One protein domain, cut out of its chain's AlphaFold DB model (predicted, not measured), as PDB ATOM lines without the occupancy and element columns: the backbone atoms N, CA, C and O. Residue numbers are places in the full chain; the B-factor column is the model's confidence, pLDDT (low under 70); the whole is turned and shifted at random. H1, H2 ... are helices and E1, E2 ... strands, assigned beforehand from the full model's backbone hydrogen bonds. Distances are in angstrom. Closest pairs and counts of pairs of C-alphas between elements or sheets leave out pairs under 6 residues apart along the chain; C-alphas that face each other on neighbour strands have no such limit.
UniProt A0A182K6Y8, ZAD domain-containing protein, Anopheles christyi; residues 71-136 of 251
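Overview. This is residues 71 to 136 of the 251 residues of the protein "ZAD domain-containing protein" of Anopheles christyi (UniProt A0A182K6Y8). One long helix, H3, is crossed by the shorter H1; E1 leads into H3, short H2 lies in the looping stretch before it, and residues 128 to 133 stick out at the far end. The printed part has 66 residues with four named helices and one named strand, in the order H1, H2, E1, H3, H4, mostly helix. It is only just loose, close to compact, with radius of gyration of the C-alphas 13.1 A and spans of 38 by 24 by 24 A.

Arrangement. H3, residues 110 to 129, touches H1, residues 84 to 93, with residues 116 to 123 alone, about perpendicular at 89 degrees; the closest C-alphas, of Thr 89 and Thr 120, are 5.9 A apart. H4, residues 131 to 134, is close to H3 but not clearly touching, the closest C-alphas, of Lys 127 and Tyr 134, 6.7 A apart. E1, residues 107 to 109, pairs with no named strand. H2, residues 100 to 103, is apart from H1, E1, H3 and H4. Every O i to N i+4 pair is within hydrogen-bond range in H1 and H3; H2 and H4 are too short for one.

Along the chain. H3 runs 28.7 A from C-alpha 110 at (171.521, 157.776, 215.099) to C-alpha 129 at (159.782, 137.913, 198.001). H1 spans 14.3 A.

Size, cuts and confidence. The C-alphas farthest apart, of Gly 77 and Glu 132, are 39.1 A apart. The printed part has no cut and no long link. Confidence is under 70 at residues 77 to 78 and 132 to 136.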
ATOM      1  N   VAL A  71     168.226 158.150 220.145       91.00
ATOM      2  CA  VAL A  71     166.779 157.904 220.159       91.00
ATOM      3  C   VAL A  71     166.492 156.882 221.271       91.00
ATOM      4  O   VAL A  71     167.230 155.896 221.368       91.00
ATOM      5  N   PRO A  72     165.492 157.088 222.146       91.12
ATOM      6  CA  PRO A  72     165.138 156.115 223.178       91.12
ATOM      7  C   PRO A  72     164.607 154.809 222.575       91.12
ATOM      8  O   PRO A  72     163.942 154.819 221.539       91.12
ATOM      9  N   CYS A  73     164.874 153.683 223.241       90.88
ATOM     10  CA  CYS A  73     164.319 152.388 222.843       90.88
ATOM     11  C   CYS A  73     162.789 152.370 222.965       90.88
ATOM     12  O   CYS A  73     162.115 151.868 222.071       90.88
ATOM     13  N   PHE A  74     162.272 152.972 224.037       89.81
ATOM     14  CA  PHE A  74     160.851 153.114 224.347       89.81
ATOM     15  C   PHE A  74     160.607 154.520 224.908       89.81
ATOM     16  O   PHE A  74     161.431 155.026 225.673       89.81
ATOM     17  N   SER A  75     159.501 155.169 224.549       83.81
ATOM     18  CA  SER A  75     159.134 156.479 225.089       83.81
ATOM     19  C   SER A  75     158.130 156.363 226.236       83.81
ATOM     20  O   SER A  75     157.146 155.634 226.177       83.81
ATOM     21  N   LEU A  76     158.356 157.149 227.290       71.75
ATOM     22  CA  LEU A  76     157.449 157.265 228.441       71.75
ATOM     23  C   LEU A  76     156.468 158.449 228.293       71.75
ATOM     24  O   LEU A  76     155.874 158.889 229.274       71.75
ATOM     25  N   GLY A  77     156.343 159.018 227.088       67.12
ATOM     26  CA  GLY A  77     155.664 160.302 226.878       67.12
ATOM     27  C   GLY A  77     155.463 160.727 225.421       67.12
ATOM     28  O   GLY A  77     155.497 161.921 225.143       67.12
ATOM     29  N   GLY A  78     155.286 159.783 224.486       62.03
ATOM     30  CA  GLY A  78     154.923 160.100 223.093       62.03
ATOM     31  C   GLY A  78     156.034 160.773 222.277       62.03
ATOM     32  O   GLY A  78     155.765 161.656 221.465       62.03
ATOM     33  N   GLY A  79     157.288 160.386 222.526       73.19
ATOM     34  CA  GLY A  79     158.450 160.871 221.778       73.19
ATOM     35  C   GLY A  79     158.722 160.056 220.510       73.19
ATOM     36  O   GLY A  79     158.037 159.080 220.217       73.19
ATOM     37  N   ILE A  80     159.773 160.424 219.772       80.06
ATOM     38  CA  ILE A  80     160.321 159.560 218.718       80.06
ATOM     39  C   ILE A  80     161.049 158.395 219.403       80.06
ATOM     40  O   ILE A  80     161.986 158.624 220.165       80.06
ATOM     41  N   GLU A  81     160.618 157.169 219.125       88.81
ATOM     42  CA  GLU A  81     161.140 155.916 219.688       88.81
ATOM     43  C   GLU A  81     161.480 154.903 218.581       88.81
ATOM     44  O   GLU A  81     161.300 155.173 217.389       88.81
ATOM     45  N   LEU A  82     161.984 153.723 218.951       91.12
ATOM     46  CA  LEU A  82     162.179 152.634 217.995       91.12
ATOM     47  C   LEU A  82     160.834 152.038 217.574       91.12
ATOM     48  O   LEU A  82     160.027 151.641 218.409       91.12
ATOM     49  N   THR A  83     160.624 151.875 216.267       91.62
ATOM     50  CA  THR A  83     159.456 151.129 215.785       91.62
ATOM     51  C   THR A  83     159.559 149.648 216.189       91.62
ATOM     52  O   THR A  83     160.672 149.111 216.276       91.62
ATOM     53  N   PRO A  84     158.433 148.921 216.331       90.62
ATOM     54  CA  PRO A  84     158.460 147.470 216.534       90.62
ATOM     55  C   PRO A  84     159.251 146.727 215.447       90.62
ATOM     56  O   PRO A  84     159.912 145.731 215.732       90.62
ATOM     57  N   GLY A  85     159.257 147.247 214.212       90.00
ATOM     58  CA  GLY A  85     160.076 146.724 213.118       90.00
ATOM     59  C   GLY A  85     161.580 146.845 213.382       90.00
ATOM     60  O   GLY A  85     162.312 145.899 213.097       90.00
ATOM     61  N   HIS A  86     162.037 147.952 213.978       92.69
ATOM     62  CA  HIS A  86     163.440 148.144 214.359       92.69
ATOM     63  C   HIS A  86     163.846 147.177 215.478       92.69
ATOM     64  O   HIS A  86     164.894 146.540 215.376       92.69
ATOM     65  N   ILE A  87     162.999 147.008 216.499       92.88
ATOM     66  CA  ILE A  87     163.234 146.070 217.612       92.88
ATOM     67  C   ILE A  87     163.275 144.621 217.095       92.88
ATOM     68  O   ILE A  87     164.205 143.880 217.413       92.88
ATOM     69  N   GLU A  88     162.339 144.227 216.221       91.69
ATOM     70  CA  GLU A  88     162.343 142.911 215.564       91.69
ATOM     71  C   GLU A  88     163.629 142.683 214.745       91.69
ATOM     72  O   GLU A  88     164.188 141.587 214.762       91.69
ATOM     73  N   THR A  89     164.132 143.704 214.041       92.50
ATOM     74  CA  THR A  89     165.407 143.614 213.312       92.50
ATOM     75  C   THR A  89     166.584 143.430 214.269       92.50
ATOM     76  O   THR A  89     167.355 142.491 214.084       92.50
ATOM     77  N   ILE A  90     166.709 144.262 215.310       92.88
ATOM     78  CA  ILE A  90     167.803 144.200 216.297       92.88
ATOM     79  C   ILE A  90     167.875 142.819 216.956       92.88
ATOM     80  O   ILE A  90     168.938 142.193 216.949       92.88
ATOM     81  N   ASN A  91     166.738 142.320 217.447       91.88
ATOM     82  CA  ASN A  91     166.649 141.056 218.179       91.88
ATOM     83  C   ASN A  91     166.921 139.822 217.283       91.88
ATOM     84  O   ASN A  91     167.204 138.740 217.802       91.88
ATOM     85  N   ARG A  92     166.854 139.972 215.947       88.44
ATOM     86  CA  ARG A  92     167.207 138.937 214.953       88.44
ATOM     87  C   ARG A  92     168.661 139.007 214.481       88.44
ATOM     88  O   ARG A  92     169.264 137.957 214.282       88.44
ATOM     89  N   ILE A  93     169.206 140.205 214.241       88.25
ATOM     90  CA  ILE A  93     170.548 140.376 213.641       88.25
ATOM     91  C   ILE A  93     171.673 140.538 214.670       88.25
ATOM     92  O   ILE A  93     172.835 140.618 214.284       88.25
ATOM     93  N   SER A  94     171.341 140.620 215.961       86.56
ATOM     94  CA  SER A  94     172.310 140.790 217.043       86.56
ATOM     95  C   SER A  94     171.982 139.926 218.263       86.56
ATOM     96  O   SER A  94     170.866 139.425 218.440       86.56
ATOM     97  N   ASP A  95     172.964 139.772 219.148       86.88
ATOM     98  CA  ASP A  95     172.775 139.086 220.427       86.88
ATOM     99  C   ASP A  95     172.084 139.941 221.493       86.88
ATOM    100  O   ASP A  95     171.683 139.433 222.538       86.88
ATOM    101  N   ILE A  96     171.867 141.224 221.199       89.06
ATOM    102  CA  ILE A  96     171.192 142.164 222.082       89.06
ATOM    103  C   ILE A  96     169.683 141.994 221.908       89.06
ATOM    104  O   ILE A  96     169.112 142.382 220.892       89.06
ATOM    105  N   LEU A  97     169.040 141.420 222.923       90.75
ATOM    106  CA  LEU A  97     167.589 141.435 223.059       90.75
ATOM    107  C   LEU A  97     167.174 142.741 223.740       90.75
ATOM    108  O   LEU A  97     167.545 142.978 224.887       90.75
ATOM    109  N   ILE A  98     166.419 143.575 223.029       91.25
ATOM    110  CA  ILE A  98     165.768 144.767 223.575       91.25
ATOM    111  C   ILE A  98     164.337 144.390 223.969       91.25
ATOM    112  O   ILE A  98     163.550 143.965 223.116       91.25
ATOM    113  N   THR A  99     163.998 144.568 225.248       91.25
ATOM    114  CA  THR A  99     162.638 144.420 225.793       91.25
ATOM    115  C   THR A  99     162.289 145.638 226.649       91.25
ATOM    116  O   THR A  99     163.177 146.316 227.161       91.25
ATOM    117  N   TYR A 100     161.000 145.935 226.827       89.06
ATOM    118  CA  TYR A 100     160.591 147.066 227.669       89.06
ATOM    119  C   TYR A 100     161.094 146.910 229.116       89.06
ATOM    120  O   TYR A 100     161.567 147.869 229.712       89.06
ATOM    121  N   GLU A 101     161.070 145.690 229.653       88.62
ATOM    122  CA  GLU A 101     161.461 145.382 231.035       88.62
ATOM    123  C   GLU A 101     162.943 145.670 231.325       88.62
ATOM    124  O   GLU A 101     163.263 146.208 232.384       88.62
ATOM    125  N   THR A 102     163.849 145.350 230.392       88.56
ATOM    126  CA  THR A 102     165.302 145.542 230.579       88.56
ATOM    127  C   THR A 102     165.827 146.857 230.016       88.56
ATOM    128  O   THR A 102     166.858 147.348 230.468       88.56
ATOM    129  N   ASP A 103     165.144 147.430 229.023       89.94
ATOM    130  CA  ASP A 103     165.668 148.507 228.183       89.94
ATOM    131  C   ASP A 103     164.760 149.757 228.127       89.94
ATOM    132  O   ASP A 103     164.968 150.621 227.274       89.94
ATOM    133  N   PHE A 104     163.809 149.925 229.064       87.44
ATOM    134  CA  PHE A 104     162.913 151.103 229.166       87.44
ATOM    135  C   PHE A 104     163.626 152.471 229.126       87.44
ATOM    136  O   PHE A 104     163.044 153.462 228.690       87.44
ATOM    137  N   SER A 105     164.872 152.544 229.607       87.75
ATOM    138  CA  SER A 105     165.695 153.764 229.651       87.75
ATOM    139  C   SER A 105     166.906 153.720 228.707       87.75
ATOM    140  O   SER A 105     167.660 154.696 228.625       87.75
ATOM    141  N   SER A 106     167.078 152.620 227.965       91.06
ATOM    142  CA  SER A 106     168.133 152.463 226.964       91.06
ATOM    143  C   SER A 106     167.901 153.365 225.754       91.06
ATOM    144  O   SER A 106     166.774 153.736 225.416       91.06
ATOM    145  N   VAL A 107     168.993 153.717 225.077       92.06
ATOM    146  CA  VAL A 107     168.978 154.592 223.902       92.06
ATOM    147  C   VAL A 107     169.867 154.020 222.798       92.06
ATOM    148  O   VAL A 107     170.860 153.348 223.080       92.06
ATOM    149  N   ILE A 108     169.559 154.304 221.534       93.31
ATOM    150  CA  ILE A 108     170.372 153.920 220.371       93.31
ATOM    151  C   ILE A 108     170.848 155.184 219.659       93.31
ATOM    152  O   ILE A 108     170.075 156.116 219.458       93.31
ATOM    153  N   CYS A 109     172.124 155.245 219.274       93.38
ATOM    154  CA  CYS A 109     172.638 156.375 218.502       93.38
ATOM    155  C   CYS A 109     172.102 156.382 217.064       93.38
ATOM    156  O   CYS A 109     171.891 155.329 216.459       93.38
ATOM    157  N   SER A 110     171.969 157.574 216.483       92.50
ATOM    158  CA  SER A 110     171.521 157.776 215.099       92.50
ATOM    159  C   SER A 110     172.307 156.948 214.074       92.50
ATOM    160  O   SER A 110     171.712 156.397 213.153       92.50
ATOM    161  N   TYR A 111     173.623 156.777 214.258       93.81
ATOM    162  CA  TYR A 111     174.449 155.935 213.384       93.81
ATOM    163  C   TYR A 111     173.999 154.465 213.375       93.81
ATOM    164  O   TYR A 111     173.849 153.865 212.310       93.81
ATOM    165  N   CYS A 112     173.750 153.880 214.551       93.81
ATOM    166  CA  CYS A 112     173.236 152.515 214.642       93.81
ATOM    167  C   CYS A 112     171.795 152.424 214.133       93.81
ATOM    168  O   CYS A 112     171.480 151.471 213.428       93.81
ATOM    169  N   LEU A 113     170.947 153.418 214.427       93.62
ATOM    170  CA  LEU A 113     169.564 153.459 213.946       93.62
ATOM    171  C   LEU A 113     169.493 153.404 212.412       93.62
ATOM    172  O   LEU A 113     168.809 152.532 211.888       93.62
ATOM    173  N   VAL A 114     170.284 154.214 211.697       94.06
ATOM    174  CA  VAL A 114     170.357 154.179 210.219       94.06
ATOM    175  C   VAL A 114     170.746 152.789 209.696       94.06
ATOM    176  O   VAL A 114     170.237 152.345 208.668       94.06
ATOM    177  N   LYS A 115     171.603 152.043 210.408       94.44
ATOM    178  CA  LYS A 115     171.929 150.656 210.033       94.44
ATOM    179  C   LYS A 115     170.803 149.669 210.325       94.44
ATOM    180  O   LYS A 115     170.575 148.771 209.519       94.44
ATOM    181  N   ILE A 116     170.055 149.849 211.411       94.88
ATOM    182  CA  ILE A 116     168.840 149.064 211.668       94.88
ATOM    183  C   ILE A 116     167.750 149.373 210.633       94.88
ATOM    184  O   ILE A 116     167.068 148.449 210.195       94.88
ATOM    185  N   GLU A 117     167.619 150.615 210.172       94.44
ATOM    186  CA  GLU A 117     166.713 151.007 209.084       94.44
ATOM    187  C   GLU A 117     167.113 150.344 207.752       94.44
ATOM    188  O   GLU A 117     166.276 149.688 207.127       94.44
ATOM    189  N   GLU A 118     168.396 150.406 207.360       94.69
ATOM    190  CA  GLU A 118     168.935 149.688 206.189       94.69
ATOM    191  C   GLU A 118     168.603 148.184 206.238       94.69
ATOM    192  O   GLU A 118     168.074 147.627 205.269       94.69
ATOM    193  N   PHE A 119     168.857 147.518 207.372       93.44
ATOM    194  CA  PHE A 119     168.544 146.096 207.539       93.44
ATOM    195  C   PHE A 119     167.039 145.806 207.576       93.44
ATOM    196  O   PHE A 119     166.619 144.784 207.038       93.44
ATOM    197  N   THR A 120     166.217 146.689 208.149       92.75
ATOM    198  CA  THR A 120     164.754 146.520 208.201       92.75
ATOM    199  C   THR A 120     164.152 146.583 206.795       92.75
ATOM    200  O   THR A 120     163.396 145.691 206.416       92.75
ATOM    201  N   VAL A 121     164.573 147.544 205.964       92.94
ATOM    202  CA  VAL A 121     164.137 147.633 204.557       92.94
ATOM    203  C   VAL A 121     164.572 146.401 203.753       92.94
ATOM    204  O   VAL A 121     163.771 145.840 203.005       92.94
ATOM    205  N   LEU A 122     165.817 145.935 203.917       91.19
ATOM    206  CA  LEU A 122     166.303 144.718 203.247       91.19
ATOM    207  C   LEU A 122     165.521 143.467 203.674       91.19
ATOM    208  O   LEU A 122     165.132 142.662 202.825       91.19
ATOM    209  N   ARG A 123     165.261 143.326 204.978       87.19
ATOM    210  CA  ARG A 123     164.463 142.249 205.578       87.19
ATOM    211  C   ARG A 123     163.040 142.243 205.035       87.19
ATOM    212  O   ARG A 123     162.545 141.179 204.684       87.19
ATOM    213  N   ASP A 124     162.394 143.397 204.927       88.19
ATOM    214  CA  ASP A 124     160.996 143.476 204.495       88.19
ATOM    215  C   ASP A 124     160.856 143.232 202.982       88.19
ATOM    216  O   ASP A 124     159.985 142.473 202.558       88.19
ATOM    217  N   VAL A 125     161.805 143.713 202.166       90.44
ATOM    218  CA  VAL A 125     161.919 143.323 200.745       90.44
ATOM    219  C   VAL A 125     162.170 141.816 200.583       90.44
ATOM    220  O   VAL A 125     161.694 141.214 199.617       90.44
ATOM    221  N   TRP A 126     162.904 141.186 201.506       87.25
ATOM    222  CA  TRP A 126     163.130 139.739 201.510       87.25
ATOM    223  C   TRP A 126     161.885 138.954 201.961       87.25
ATOM    224  O   TRP A 126     161.516 138.001 201.273       87.25
ATOM    225  N   LYS A 127     161.184 139.385 203.022       84.31
ATOM    226  CA  LYS A 127     159.893 138.813 203.463       84.31
ATOM    227  C   LYS A 127     158.878 138.827 202.312       84.31
ATOM    228  O   LYS A 127     158.333 137.784 201.966       84.31
ATOM    229  N   CYS A 128     158.703 139.967 201.636       86.25
ATOM    230  CA  CYS A 128     157.774 140.098 200.506       86.25
ATOM    231  C   CYS A 128     158.098 139.189 199.305       86.25
ATOM    232  O   CYS A 128     157.191 138.848 198.553       86.25
ATOM    233  N   LYS A 129     159.365 138.802 199.104       86.25
ATOM    234  CA  LYS A 129     159.782 137.913 198.001       86.25
ATOM    235  C   LYS A 129     159.681 136.425 198.322       86.25
ATOM    236  O   LYS A 129     159.599 135.632 197.396       86.25
ATOM    237  N   ASN A 130     159.707 136.055 199.601       82.69
ATOM    238  CA  ASN A 130     159.723 134.662 200.056       82.69
ATOM    239  C   ASN A 130     158.461 134.327 200.866       82.69
ATOM    240  O   ASN A 130     158.518 133.529 201.798       82.69
ATOM    241  N   LYS A 131     157.328 134.966 200.546       73.94
ATOM    242  CA  LYS A 131     156.116 134.927 201.374       73.94
ATOM    243  C   LYS A 131     155.622 133.497 201.643       73.94
ATOM    244  O   LYS A 131     155.386 133.144 202.787       73.94
ATOM    245  N   GLU A 132     155.598 132.646 200.619       67.06
ATOM    246  CA  GLU A 132     155.213 131.220 200.699       67.06
ATOM    247  C   GLU A 132     156.139 130.356 201.583       67.06
ATOM    248  O   GLU A 132     155.781 129.248 201.990       67.06
ATOM    249  N   VAL A 133     157.344 130.854 201.881       65.44
ATOM    250  CA  VAL A 133     158.321 130.225 202.785       65.44
ATOM    251  C   VAL A 133     158.242 130.835 204.191       65.44
ATOM    252  O   VAL A 133     158.525 130.145 205.163       65.44
ATOM    253  N   TYR A 134     157.844 132.107 204.300       59.31
ATOM    254  CA  TYR A 134     157.765 132.857 205.558       59.31
ATOM    255  C   TYR A 134     156.415 132.703 206.283       59.31
ATOM    256  O   TYR A 134     156.383 132.751 207.507       59.31
ATOM    257  N   ASP A 135     155.315 132.475 205.556       59.59
ATOM    258  CA  ASP A 135     153.991 132.172 206.131       59.59
ATOM    259  C   ASP A 135     153.918 130.730 206.707       59.59
ATOM    260  O   ASP A 135     152.893 130.324 207.251       59.59
ATOM    261  N   ARG A 136     155.008 129.947 206.617       58.12
ATOM    262  CA  ARG A 136     155.256 128.785 207.484       58.12
ATOM    263  C   ARG A 136     156.126 129.231 208.657       58.12
ATOM    264  O   ARG A 136     157.194 129.791 208.427       58.12
TER     265      ARG A 136